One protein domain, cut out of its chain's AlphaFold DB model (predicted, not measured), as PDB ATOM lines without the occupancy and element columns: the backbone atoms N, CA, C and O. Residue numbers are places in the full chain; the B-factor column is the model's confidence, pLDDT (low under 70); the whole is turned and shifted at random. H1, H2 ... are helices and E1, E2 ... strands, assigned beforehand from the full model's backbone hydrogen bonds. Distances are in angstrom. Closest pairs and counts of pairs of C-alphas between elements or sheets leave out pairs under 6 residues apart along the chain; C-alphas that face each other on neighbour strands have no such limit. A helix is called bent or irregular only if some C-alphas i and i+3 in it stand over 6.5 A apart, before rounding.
ATOM      1  N   HIS A  13     131.741 114.526 183.313       67.94
ATOM      2  CA  HIS A  13     132.821 113.723 183.882       67.94
ATOM      3  C   HIS A  13     133.905 114.598 184.524       67.94
ATOM      4  O   HIS A  13     134.434 114.223 185.567       67.94
ATOM      5  N   GLU A  14     134.163 115.801 183.998       68.44
ATOM      6  CA  GLU A  14     135.106 116.756 184.603       68.44
ATOM      7  C   GLU A  14     134.580 117.361 185.918       68.44
ATOM      8  O   GLU A  14     135.348 117.824 186.758       68.44
ATOM      9  N   LEU A  15     133.259 117.344 186.127       67.75
ATOM     10  CA  LEU A  15     132.608 117.921 187.310       67.75
ATOM     11  C   LEU A  15     132.337 116.910 188.423       67.75
ATOM     12  O   LEU A  15     132.112 117.312 189.571       67.75
ATOM     13  N   LEU A  16     132.317 115.623 188.081       76.19
ATOM     14  CA  LEU A  16     131.982 114.500 188.948       76.19
ATOM     15  C   LEU A  16     133.225 113.639 189.203       76.19
ATOM     16  O   LEU A  16     133.294 112.479 188.807       76.19
ATOM     17  N   VAL A  17     134.194 114.268 189.865       75.56
ATOM     18  CA  VAL A  17     135.581 113.809 190.017       75.56
ATOM     19  C   VAL A  17     135.812 112.735 191.085       75.56
ATOM     20  O   VAL A  17     136.915 112.198 191.164       75.56
ATOM     21  N   ASP A  18     134.823 112.437 191.929       80.00
ATOM     22  CA  ASP A  18     134.987 111.427 192.977       80.00
ATOM     23  C   ASP A  18     134.945 110.019 192.366       80.00
ATOM     24  O   ASP A  18     134.163 109.745 191.448       80.00
ATOM     25  N   ALA A  19     135.741 109.113 192.937       78.50
ATOM     26  CA  ALA A  19     135.843 107.730 192.492       78.50
ATOM     27  C   ALA A  19     134.466 107.024 192.544       78.50
ATOM     28  O   ALA A  19     133.841 106.968 193.611       78.50
ATOM     29  N   PRO A  20     133.954 106.491 191.416       77.19
ATOM     30  CA  PRO A  20     132.632 105.861 191.349       77.19
ATOM     31  C   PRO A  20     132.409 104.729 192.362       77.19
ATOM     32  O   PRO A  20     131.299 104.566 192.877       77.19
ATOM     33  N   GLU A  21     133.462 103.971 192.663       77.25
ATOM     34  CA  GLU A  21     133.487 102.831 193.582       77.25
ATOM     35  C   GLU A  21     133.275 103.203 195.055       77.25
ATOM     36  O   GLU A  21     132.884 102.348 195.853       77.25
ATOM     37  N   ASP A  22     133.464 104.469 195.426       82.19
ATOM     38  CA  ASP A  22     133.301 104.901 196.812       82.19
ATOM     39  C   ASP A  22     131.823 104.983 197.220       82.19
ATOM     40  O   ASP A  22     131.483 104.899 198.408       82.19
ATOM     41  N   PHE A  23     130.909 105.145 196.260       89.69
ATOM     42  CA  PHE A  23     129.514 105.448 196.557       89.69
ATOM     43  C   PHE A  23     128.695 104.198 196.929       89.69
ATOM     44  O   PHE A  23     128.618 103.250 196.150       89.69
ATOM     45  N   PRO A  24     127.970 104.202 198.070       91.00
ATOM     46  CA  PRO A  24     127.219 103.047 198.563       91.00
ATOM     47  C   PRO A  24     125.868 102.904 197.843       91.00
ATOM     48  O   PRO A  24     124.788 103.048 198.431       91.00
ATOM     49  N   VAL A  25     125.919 102.669 196.534       89.62
ATOM     50  CA  VAL A  25     124.751 102.363 195.702       89.62
ATOM     51  C   VAL A  25     124.372 100.883 195.820       89.62
ATOM     52  O   VAL A  25     125.154 100.058 196.279       89.62
ATOM     53  N   GLY A  26     123.126 100.552 195.478       82.88
ATOM     54  CA  GLY A  26     122.675  99.159 195.464       82.88
ATOM     55  C   GLY A  26     123.186  98.402 194.239       82.88
ATOM     56  O   GLY A  26     123.514  99.020 193.225       82.88
ATOM     57  N   ASP A  27     123.174  97.073 194.330       78.50
ATOM     58  CA  ASP A  27     123.560  96.182 193.235       78.50
ATOM     59  C   ASP A  27     122.798  96.513 191.940       78.50
ATOM     60  O   ASP A  27     121.595  96.799 191.952       78.50
ATOM     61  N   GLY A  28     123.508  96.489 190.810       80.38
ATOM     62  CA  GLY A  28     122.947  96.785 189.488       80.38
ATOM     63  C   GLY A  28     122.875  98.272 189.122       80.38
ATOM     64  O   GLY A  28     122.321  98.603 188.073       80.38
ATOM     65  N   ILE A  29     123.421  99.169 189.948       85.44
ATOM     66  CA  ILE A  29     123.627 100.575 189.583       85.44
ATOM     67  C   ILE A  29     125.075 100.775 189.147       85.44
ATOM     68  O   ILE A  29     125.989 100.699 189.960       85.44
ATOM     69  N   GLU A  30     125.261 101.087 187.871       89.06
ATOM     70  CA  GLU A  30     126.556 101.474 187.324       89.06
ATOM     71  C   GLU A  30     126.755 102.980 187.519       89.06
ATOM     72  O   GLU A  30     126.053 103.791 186.910       89.06
ATOM     73  N   VAL A  31     127.670 103.355 188.411       89.69
ATOM     74  CA  VAL A  31     128.092 104.746 188.609       89.69
ATOM     75  C   VAL A  31     129.255 105.008 187.663       89.69
ATOM     76  O   VAL A  31     130.235 104.274 187.682       89.69
ATOM     77  N   VAL A  32     129.138 106.044 186.838       88.25
ATOM     78  CA  VAL A  32     130.172 106.436 185.861       88.25
ATOM     79  C   VAL A  32     130.881 107.737 186.250       88.25
ATOM     80  O   VAL A  32     131.871 108.118 185.636       88.25
ATOM     81  N   GLY A  33     130.376 108.420 187.277       87.50
ATOM     82  CA  GLY A  33     130.993 109.585 187.901       87.50
ATOM     83  C   GLY A  33     130.185 110.012 189.119       87.50
ATOM     84  O   GLY A  33     128.967 109.801 189.172       87.50
ATOM     85  N   GLY A  34     130.828 110.617 190.109       87.44
ATOM     86  CA  GLY A  34     130.114 111.150 191.260       87.44
ATOM     87  C   GLY A  34     130.787 112.355 191.886       87.44
ATOM     88  O   GLY A  34     131.948 112.654 191.647       87.44
ATOM     89  N   ARG A  35     130.026 113.082 192.697       85.62
ATOM     90  CA  ARG A  35     130.565 114.141 193.544       85.62
ATOM     91  C   ARG A  35     129.841 114.202 194.867       85.62
ATOM     92  O   ARG A  35     128.617 114.363 194.929       85.62
ATOM     93  N   THR A  36     130.613 114.119 195.933       85.81
ATOM     94  CA  THR A  36     130.166 114.309 197.301       85.81
ATOM     95  C   THR A  36     129.867 115.783 197.524       85.81
ATOM     96  O   THR A  36     130.731 116.644 197.414       85.81
ATOM     97  N   LEU A  37     128.615 116.068 197.869       78.75
ATOM     98  CA  LEU A  37     128.174 117.403 198.274       78.75
ATOM     99  C   LEU A  37     128.392 117.636 199.771       78.75
ATOM    100  O   LEU A  37     128.567 118.763 200.222       78.75
ATOM    101  N   TYR A  38     128.285 116.567 200.562       80.19
ATOM    102  CA  TYR A  38     128.426 116.606 202.013       80.19
ATOM    103  C   TYR A  38     128.677 115.202 202.556       80.19
ATOM    104  O   TYR A  38     127.923 114.286 202.229       80.19
ATOM    105  N   LYS A  39     129.658 115.040 203.443       84.81
ATOM    106  CA  LYS A  39     129.885 113.806 204.204       84.81
ATOM    107  C   LYS A  39     130.337 114.180 205.613       84.81
ATOM    108  O   LYS A  39     131.412 114.738 205.774       84.81
ATOM    109  N   GLY A  40     129.486 113.929 206.604       80.94
ATOM    110  CA  GLY A  40     129.717 114.314 207.997       80.94
ATOM    111  C   GLY A  40     128.605 113.816 208.923       80.94
ATOM    112  O   GLY A  40     127.449 113.645 208.507       80.94
ATOM    113  N   GLY A  41     128.952 113.544 210.178       82.88
ATOM    114  CA  GLY A  41     128.110 112.864 211.155       82.88
ATOM    115  C   GLY A  41     127.580 111.542 210.610       82.88
ATOM    116  O   GLY A  41     128.301 110.740 210.021       82.88
ATOM    117  N   ASP A  42     126.268 111.341 210.731       89.69
ATOM    118  CA  ASP A  42     125.608 110.162 210.171       89.69
ATOM    119  C   ASP A  42     125.245 110.314 208.684       89.69
ATOM    120  O   ASP A  42     124.530 109.461 208.176       89.69
ATOM    121  N   TRP A  43     125.592 111.389 207.973       89.00
ATOM    122  CA  TRP A  43     125.025 111.655 206.641       89.00
ATOM    123  C   TRP A  43     126.074 111.766 205.540       89.00
ATOM    124  O   TRP A  43     127.104 112.412 205.693       89.00
ATOM    125  N   TRP A  44     125.734 111.208 204.380       91.31
ATOM    126  CA  TRP A  44     126.463 111.398 203.130       91.31
ATOM    127  C   TRP A  44     125.476 111.766 202.026       91.31
ATOM    128  O   TRP A  44     124.437 111.123 201.881       91.31
ATOM    129  N   LYS A  45     125.762 112.827 201.277       89.56
ATOM    130  CA  LYS A  45     124.984 113.293 200.132       89.56
ATOM    131  C   LYS A  45     125.897 113.453 198.930       89.56
ATOM    132  O   LYS A  45     126.962 114.058 199.054       89.56
ATOM    133  N   ALA A  46     125.459 112.956 197.784       89.75
ATOM    134  CA  ALA A  46     126.216 113.036 196.546       89.75
ATOM    135  C   ALA A  46     125.294 113.168 195.335       89.75
ATOM    136  O   ALA A  46     124.119 112.792 195.378       89.75
ATOM    137  N   VAL A  47     125.857 113.688 194.255       88.31
ATOM    138  CA  VAL A  47     125.264 113.667 192.920       88.31
ATOM    139  C   VAL A  47     126.057 112.666 192.107       88.31
ATOM    140  O   VAL A  47     127.275 112.773 192.034       88.31
ATOM    141  N   LEU A  48     125.370 111.684 191.532       89.62
ATOM    142  CA  LEU A  48     125.979 110.623 190.743       89.62
ATOM    143  C   LEU A  48     125.478 110.699 189.306       89.62
ATOM    144  O   LEU A  48     124.274 110.847 189.082       89.62
ATOM    145  N   LEU A  49     126.385 110.539 188.354       88.38
ATOM    146  CA  LEU A  49     126.062 110.157 186.991       88.38
ATOM    147  C   LEU A  49     126.069 108.635 186.940       88.38
ATOM    148  O   LEU A  49     127.060 107.986 187.273       88.38
ATOM    149  N   ILE A  50     124.932 108.065 186.569       89.31
ATOM    150  CA  ILE A  50     124.764 106.621 186.458       89.31
ATOM    151  C   ILE A  50     124.381 106.247 185.039       89.31
ATOM    152  O   ILE A  50     123.728 107.027 184.340       89.31
ATOM    153  N   ASN A  51     124.706 105.025 184.650       87.06
ATOM    154  CA  ASN A  51     124.244 104.464 183.397       87.06
ATOM    155  C   ASN A  51     122.963 103.656 183.647       87.06
ATOM    156  O   ASN A  51     122.963 102.614 184.306       87.06
ATOM    157  N   ALA A  52     121.820 104.187 183.215       82.75
ATOM    158  CA  ALA A  52     120.528 103.556 183.452       82.75
ATOM    159  C   ALA A  52     120.148 102.661 182.269       82.75
ATOM    160  O   ALA A  52     120.035 103.129 181.133       82.75
ATOM    161  N   LYS A  53     119.890 101.379 182.549       80.56
ATOM    162  CA  LYS A  53     119.416 100.419 181.548       80.56
ATOM    163  C   LYS A  53     117.936 100.639 181.235       80.56
ATOM    164  O   LYS A  53     117.084 100.593 182.122       80.56
ATOM    165  N   TYR A  54     117.640 100.826 179.956       71.75
ATOM    166  CA  TYR A  54     116.305 100.936 179.380       71.75
ATOM    167  C   TYR A  54     116.170  99.914 178.250       71.75
ATOM    168  O   TYR A  54     116.472 100.195 177.086       71.75
ATOM    169  N   GLY A  55     115.731  98.704 178.603       77.06
ATOM    170  CA  GLY A  55     115.705  97.576 177.672       77.06
ATOM    171  C   GLY A  55     117.120  97.220 177.211       77.06
ATOM    172  O   GLY A  55     117.970  96.919 178.040       77.06
ATOM    173  N   GLN A  56     117.363  97.286 175.900       73.06
ATOM    174  CA  GLN A  56     118.677  97.053 175.275       73.06
ATOM    175  C   GLN A  56     119.549  98.320 175.192       73.06
ATOM    176  O   GLN A  56     120.667  98.262 174.692       73.06
ATOM    177  N   SER A  57     119.030  99.477 175.617       72.75
ATOM    178  CA  SER A  57     119.745 100.754 175.544       72.75
ATOM    179  C   SER A  57     120.209 101.214 176.917       72.75
ATOM    180  O   SER A  57     119.519 101.016 177.917       72.75
ATOM    181  N   GLU A  58     121.353 101.877 176.949       79.69
ATOM    182  CA  GLU A  58     121.905 102.516 178.135       79.69
ATOM    183  C   GLU A  58     121.856 104.029 177.947       79.69
ATOM    184  O   GLU A  58     122.153 104.545 176.866       79.69
ATOM    185  N   LYS A  59     121.375 104.742 178.969       80.38
ATOM    186  CA  LYS A  59     121.290 106.204 178.941       80.38
ATOM    187  C   LYS A  59     121.861 106.795 180.228       80.38
ATOM    188  O   LYS A  59     121.424 106.384 181.309       80.38
ATOM    189  N   PRO A  60     122.749 107.801 180.134       82.31
ATOM    190  CA  PRO A  60     123.263 108.488 181.307       82.31
ATOM    191  C   PRO A  60     122.137 109.231 182.033       82.31
ATOM    192  O   PRO A  60     121.278 109.871 181.416       82.31
ATOM    193  N   GLN A  61     122.138 109.146 183.360       85.12
ATOM    194  CA  GLN A  61     121.202 109.849 184.230       85.12
ATOM    195  C   GLN A  61     121.916 110.449 185.425       85.12
ATOM    196  O   GLN A  61     122.651 109.762 186.130       85.12
ATOM    197  N   LEU A  62     121.620 111.714 185.708       86.00
ATOM    198  CA  LEU A  62     122.049 112.353 186.939       86.00
ATOM    199  C   LEU A  62     121.071 112.024 188.068       86.00
ATOM    200  O   LEU A  62     119.845 112.081 187.903       86.00
ATOM    201  N   ARG A  63     121.605 111.676 189.235       88.06
ATOM    202  CA  ARG A  63     120.812 111.250 190.383       88.06
ATOM    203  C   ARG A  63     121.401 111.789 191.678       88.06
ATOM    204  O   ARG A  63     122.572 111.579 191.974       88.06
ATOM    205  N   PHE A  64     120.565 112.429 192.486       88.94
ATOM    206  CA  PHE A  64     120.927 112.803 193.850       88.94
ATOM    207  C   PHE A  64     120.681 111.630 194.797       88.94
ATOM    208  O   PHE A  64     119.605 111.021 194.771       88.94
ATOM    209  N   TYR A  65     121.642 111.376 195.677       92.25
ATOM    210  CA  TYR A  65     121.534 110.421 196.770       92.25
ATOM    211  C   TYR A  65     121.763 111.096 198.121       92.25
ATOM    212  O   TYR A  65     122.640 111.946 198.273       92.25
ATOM    213  N   ALA A  66     121.007 110.648 199.124       91.81
ATOM    214  CA  ALA A  66     121.333 110.871 200.526       91.81
ATOM    215  C   ALA A  66     121.300 109.545 201.288       91.81
ATOM    216  O   ALA A  66     120.262 108.872 201.358       91.81
ATOM    217  N   TRP A  67     122.425 109.200 201.901       95.06
ATOM    218  CA  TRP A  67     122.589 108.047 202.771       95.06
ATOM    219  C   TRP A  67     122.719 108.479 204.222       95.06
ATOM    220  O   TRP A  67     123.284 109.531 204.527       95.06
ATOM    221  N   LYS A  68     122.230 107.623 205.119       93.88
ATOM    222  CA  LYS A  68     122.431 107.762 206.555       93.88
ATOM    223  C   LYS A  68     123.188 106.556 207.110       93.88
ATOM    224  O   LYS A  68     122.758 105.421 206.902       93.88
ATOM    225  N   PHE A  69     124.278 106.796 207.827       91.44
ATOM    226  CA  PHE A  69     125.028 105.794 208.561       91.44
ATOM    227  C   PHE A  69     124.170 105.244 209.703       91.44
ATOM    228  O   PHE A  69     123.702 105.978 210.576       91.44
ATOM    229  N   LYS A  70     123.884 103.943 209.656       89.31
ATOM    230  CA  LYS A  70     123.146 103.208 210.687       89.31
ATOM    231  C   LYS A  70     123.653 101.776 210.717       89.31
ATOM    232  O   LYS A  70     123.791 101.152 209.669       89.31
ATOM    233  N   LYS A  71     123.845 101.224 211.918       87.19
ATOM    234  CA  LYS A  71     124.254  99.820 212.107       87.19
ATOM    235  C   LYS A  71     125.527  99.463 211.313       87.19
ATOM    236  O   LYS A  71     125.562  98.443 210.635       87.19
ATOM    237  N   GLY A  72     126.534 100.339 211.350       89.62
ATOM    238  CA  GLY A  72     127.836 100.099 210.720       89.62
ATOM    239  C   GLY A  72     127.899 100.306 209.202       89.62
ATOM    240  O   GLY A  72     128.943 100.049 208.619       89.62
ATOM    241  N   ARG A  73     126.823 100.767 208.544       91.38
ATOM    242  CA  ARG A  73     126.815 101.010 207.090       91.38
ATOM    243  C   ARG A  73     126.004 102.237 206.685       91.38
ATOM    244  O   ARG A  73     125.056 102.622 207.372       91.38
ATOM    245  N   PHE A  74     126.326 102.816 205.531       91.69
ATOM    246  CA  PHE A  74     125.503 103.844 204.895       91.69
ATOM    247  C   PHE A  74     124.280 103.206 204.230       91.69
ATOM    248  O   PHE A  74     124.394 102.450 203.270       91.69
ATOM    249  N   ALA A  75     123.090 103.506 204.749       91.69
ATOM    250  CA  ALA A  75     121.827 103.077 204.162       91.69
ATOM    251  C   ALA A  75     121.201 104.232 203.375       91.69
ATOM    252  O   ALA A  75     121.033 105.332 203.908       91.69
ATOM    253  N   MET A  76     120.813 103.984 202.122       93.06
ATOM    254  CA  MET A  76     120.106 104.968 201.297       93.06
ATOM    255  C   MET A  76     118.810 105.400 201.999       93.06
ATOM    256  O   MET A  76     118.042 104.563 202.474       93.06
ATOM    257  N   GLN A  77     118.577 106.707 202.103       93.06
ATOM    258  CA  GLN A  77     117.341 107.284 202.648       93.06
ATOM    259  C   GLN A  77     116.561 108.055 201.585       93.06
ATOM    260  O   GLN A  77     115.336 108.062 201.619       93.06
ATOM    261  N   GLN A  78     117.260 108.709 200.655       90.38
ATOM    262  CA  GLN A  78     116.642 109.462 199.567       90.38
ATOM    263  C   GLN A  78     117.386 109.222 198.259       90.38
ATOM    264  O   GLN A  78     118.607 109.040 198.252       90.38
ATOM    265  N   LYS A  79     116.622 109.243 197.166       90.06
ATOM    266  CA  LYS A  79     117.099 109.073 195.799       90.06
ATOM    267  C   LYS A  79     116.176 109.830 194.847       90.06
ATOM    268  O   LYS A  79     114.986 109.523 194.809       90.06
ATOM    269  N   PHE A  80     116.712 110.765 194.070       86.81
ATOM    270  CA  PHE A  80     115.935 111.544 193.098       86.81
ATOM    271  C   PHE A  80     116.631 111.551 191.741       86.81
ATOM    272  O   PHE A  80     117.817 111.864 191.659       86.81
ATOM    273  N   ASN A  81     115.894 111.213 190.680       85.19
ATOM    274  CA  ASN A  81     116.376 111.375 189.309       85.19
ATOM    275  C   ASN A  81     116.277 112.848 188.916       85.19
ATOM    276  O   ASN A  81     115.276 113.502 189.212       85.19
ATOM    277  N   MET A  82     117.294 113.347 188.229       76.88
ATOM    278  CA  MET A  82     117.368 114.735 187.800       76.88
ATOM    279  C   MET A  82     117.307 114.804 186.278       76.88
ATOM    280  O   MET A  82     117.965 114.034 185.582       76.88
ATOM    281  N   SER A  83     116.491 115.722 185.757       73.62
ATOM    282  CA  SER A  83     116.412 115.945 184.315       73.62
ATOM    283  C   SER A  83     117.674 116.646 183.820       73.62
ATOM    284  O   SER A  83     117.968 117.772 184.224       73.62
ATOM    285  N   MET A  84     118.371 115.983 182.898       67.44
ATOM    286  CA  MET A  84     119.580 116.484 182.241       67.44
ATOM    287  C   MET A  84     119.311 117.695 181.342       67.44
ATOM    288  O   MET A  84     120.200 118.504 181.122       67.44
ATOM    289  N   SER A  85     118.090 117.857 180.826       66.19
ATOM    290  CA  SER A  85     117.770 118.924 179.870       66.19
ATOM    291  C   SER A  85     117.352 120.243 180.519       66.19
ATOM    292  O   SER A  85     117.422 121.281 179.870       66.19
ATOM    293  N   SER A  86     116.895 120.221 181.776       60.47
ATOM    294  CA  SER A  86     116.304 121.403 182.423       60.47
ATOM    295  C   SER A  86     117.070 121.912 183.639       60.47
ATOM    296  O   SER A  86     116.994 123.099 183.920       60.47
ATOM    297  N   TYR A  87     117.785 121.043 184.364       64.81
ATOM    298  CA  TYR A  87     118.437 121.408 185.631       64.81
ATOM    299  C   TYR A  87     119.962 121.294 185.599       64.81
ATOM    300  O   TYR A  87     120.597 121.555 186.615       64.81
ATOM    301  N   VAL A  88     120.564 120.897 184.472       67.50
ATOM    302  CA  VAL A  88     122.014 120.654 184.409       67.50
ATOM    303  C   VAL A  88     122.817 121.919 184.720       67.50
ATOM    304  O   VAL A  88     123.713 121.864 185.549       67.50
ATOM    305  N   TYR A  89     122.419 123.074 184.182       67.12
ATOM    306  CA  TYR A  89     123.071 124.361 184.453       67.12
ATOM    307  C   TYR A  89     122.909 124.813 185.913       67.12
ATOM    308  O   TYR A  89     123.899 125.149 186.554       67.12
ATOM    309  N   ASP A  90     121.699 124.722 186.485       66.88
ATOM    310  CA  ASP A  90     121.480 125.006 187.915       66.88
ATOM    311  C   ASP A  90     122.320 124.078 188.812       66.88
ATOM    312  O   ASP A  90     122.828 124.500 189.849       66.88
ATOM    313  N   MET A  91     122.480 122.812 188.420       67.44
ATOM    314  CA  MET A  91     123.303 121.848 189.148       67.44
ATOM    315  C   MET A  91     124.784 122.167 189.069       67.44
ATOM    316  O   MET A  91     125.460 122.068 190.086       67.44
ATOM    317  N   ILE A  92     125.278 122.564 187.901       66.94
ATOM    318  CA  ILE A  92     126.660 123.012 187.725       66.94
ATOM    319  C   ILE A  92     126.916 124.229 188.612       66.94
ATOM    320  O   ILE A  92     127.873 124.226 189.379       66.94
ATOM    321  N   ASP A  93     126.018 125.215 188.609       66.81
ATOM    322  CA  ASP A  93     126.160 126.409 189.445       66.81
ATOM    323  C   ASP A  93     126.132 126.071 190.952       66.81
ATOM    324  O   ASP A  93     126.887 126.650 191.738       66.81
ATOM    325  N   ILE A  94     125.308 125.104 191.376       68.00
ATOM    326  CA  ILE A  94     125.301 124.598 192.760       68.00
ATOM    327  C   ILE A  94     126.611 123.870 193.081       68.00
ATOM    328  O   ILE A  94     127.215 124.150 194.114       68.00
ATOM    329  N   LEU A  95     127.057 122.951 192.220       67.81
ATOM    330  CA  LEU A  95     128.297 122.190 192.403       67.81
ATOM    331  C   LEU A  95     129.501 123.134 192.497       67.81
ATOM    332  O   LEU A  95     130.301 122.985 193.417       67.81
ATOM    333  N   ASN A  96     129.559 124.156 191.640       64.94
ATOM    334  CA  ASN A  96     130.556 125.228 191.678       64.94
ATOM    335  C   ASN A  96     130.562 125.953 193.020       64.94
ATOM    336  O   ASN A  96     131.616 126.192 193.600       64.94
ATOM    337  N   ALA A  97     129.380 126.274 193.540       64.75
ATOM    338  CA  ALA A  97     129.249 127.001 194.792       64.75
ATOM    339  C   ALA A  97     129.607 126.155 196.036       64.75
ATOM    340  O   ALA A  97     129.913 126.726 197.079       64.75
ATOM    341  N   PHE A  98     129.588 124.819 195.946       63.50
ATOM    342  CA  PHE A  98     130.075 123.915 197.004       63.50
ATOM    343  C   PHE A  98     131.563 123.555 196.868       63.50
ATOM    344  O   PHE A  98     132.159 123.080 197.832       63.50
ATOM    345  N   ALA A  99     132.143 123.739 195.682       60.69
ATOM    346  CA  ALA A  99     133.481 123.284 195.331       60.69
ATOM    347  C   ALA A  99     134.629 124.148 195.865       60.69
ATOM    348  O   ALA A  99     135.753 123.659 195.907       60.69
ATOM    349  N   ASP A 100     134.381 125.435 196.137       54.62
ATOM    350  CA  ASP A 100     135.412 126.482 196.294       54.62
ATOM    351  C   ASP A 100     136.490 126.497 195.175       54.62
ATOM    352  O   ASP A 100     137.508 127.176 195.294       54.62
ATOM    353  N   SER A 101     136.280 125.792 194.055       51.12
ATOM    354  CA  SER A 101     137.232 125.701 192.946       51.12
ATOM    355  C   SER A 101     136.942 126.777 191.903       51.12
ATOM    356  O   SER A 101     135.866 126.795 191.299       51.12
ATOM    357  N   SER A 102     137.927 127.635 191.642       46.16
ATOM    358  CA  SER A 102     137.932 128.645 190.573       46.16
ATOM    359  C   SER A 102     137.896 128.071 189.153       46.16
ATOM    360  O   SER A 102     137.739 128.836 188.203       46.16
ATOM    361  N   ASP A 103     138.033 126.753 189.014       46.56
ATOM    362  CA  ASP A 103     138.438 126.113 187.761       46.56
ATOM    363  C   ASP A 103     137.269 125.535 186.953       46.56
ATOM    364  O   ASP A 103     137.480 124.947 185.898       46.56
ATOM    365  N   ILE A 104     136.026 125.725 187.411       51.47
ATOM    366  CA  ILE A 104     134.840 125.284 186.673       51.47
ATOM    367  C   ILE A 104     134.217 126.483 185.935       51.47
ATOM    368  O   ILE A 104     133.956 127.513 186.570       51.47
ATOM    369  N   PRO A 105     133.931 126.383 184.619       48.66
ATOM    370  CA  PRO A 105     133.356 127.480 183.849       48.66
ATOM    371  C   PRO A 105     132.050 127.991 184.471       48.66
ATOM    372  O   PRO A 105     131.080 127.249 184.640       48.66
ATOM    373  N   ARG A 106     132.006 129.287 184.812       52.94
ATOM    374  CA  ARG A 106     130.771 129.959 185.240       52.94
ATOM    375  C   ARG A 106     129.794 129.956 184.071       52.94
ATOM    376  O   ARG A 106     130.014 130.652 183.080       52.94
ATOM    377  N   THR A 107     128.715 129.192 184.178       51.91
ATOM    378  CA  THR A 107     127.651 129.250 183.174       51.91
ATOM    379  C   THR A 107     126.826 130.530 183.369       51.91
ATOM    380  O   THR A 107     126.897 131.177 184.413       51.91
ATOM    381  N   ARG A 108     126.053 130.960 182.358       51.44
ATOM    382  CA  ARG A 108     125.216 132.186 182.398       51.44
ATOM    383  C   ARG A 108     124.030 132.117 183.402       51.44
ATOM    384  O   ARG A 108     123.085 132.894 183.266       51.44
ATOM    385  N   GLY A 109     124.040 131.183 184.357       55.16
ATOM    386  CA  GLY A 109     122.993 130.913 185.348       55.16
ATOM    387  C   GLY A 109     123.217 131.607 186.699       55.16
ATOM    388  O   GLY A 109     124.149 132.387 186.877       55.16
ATOM    389  N   LYS A 110     122.281 131.430 187.637       54.22
ATOM    390  CA  LYS A 110     122.183 132.216 188.883       54.22
ATOM    391  C   LYS A 110     123.425 132.041 189.765       54.22
ATOM    392  O   LYS A 110     123.806 130.928 190.098       54.22
ATOM    393  N   ASP A 111     123.968 133.150 190.266       61.12
ATOM    394  CA  ASP A 111     125.042 133.124 191.265       61.12
ATOM    395  C   ASP A 111     124.520 132.617 192.627       61.12
ATOM    396  O   ASP A 111     124.022 133.376 193.464       61.12
TER     397      ASP A 111
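AT A GLANCE: This is residues 13 to 111 of the 310 residues of the protein "DUF4263 domain-containing protein" of Thorarchaeota archaeon (strain OWC) (UniProt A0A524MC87). Four long, bent strands form one twisted sheet, and helix H1 packs on it near E1. The printed part has 99 residues with four named strands, E1 to E4, then H1; the sheet, in that order, is an antiparallel meander, each strand the neighbour of the one before. The class is mixed; the whole is compact, radius of gyration of the C-alphas 14.1 A, spanning 42 by 40 by 20 A.

HOW THE PARTS SIT: Start at the inner hairpin, E2, residues 43 to 54, and E3, residues 57 to 70: N 48 and O 63 are 2.8 A apart. Edge strand E1, residues 30 to 40, pairs with E2, N 35 to O 47 at 2.8 A. Edge strand E4, residues 73 to 82, pairs with E3, N 66 to O 78 at 3.0 A. H1, residues 88 to 99, is on the sheet, height 9.7 A; its closest C-alphas to E1 are Phe 98 and Leu 37, 6.9 A apart. Every O i to N i+4 pair in H1 is within hydrogen-bond range.

IN THESE COORDINATES: Find C-alpha 30 at (126.556, 101.474, 187.324); E1 runs 24.5 A, E2 30.6 A, E3 35.4 A, E4 25.5 A. H1, 16.1 A, ends at (133.481, 123.284, 195.331).

THE WHOLE: The farthest C-alphas, Lys 71 and Arg 108, are 43.9 A apart. The printed part has no cut; pLDDT is under 70 at residues 13 to 15 and 84 to 111.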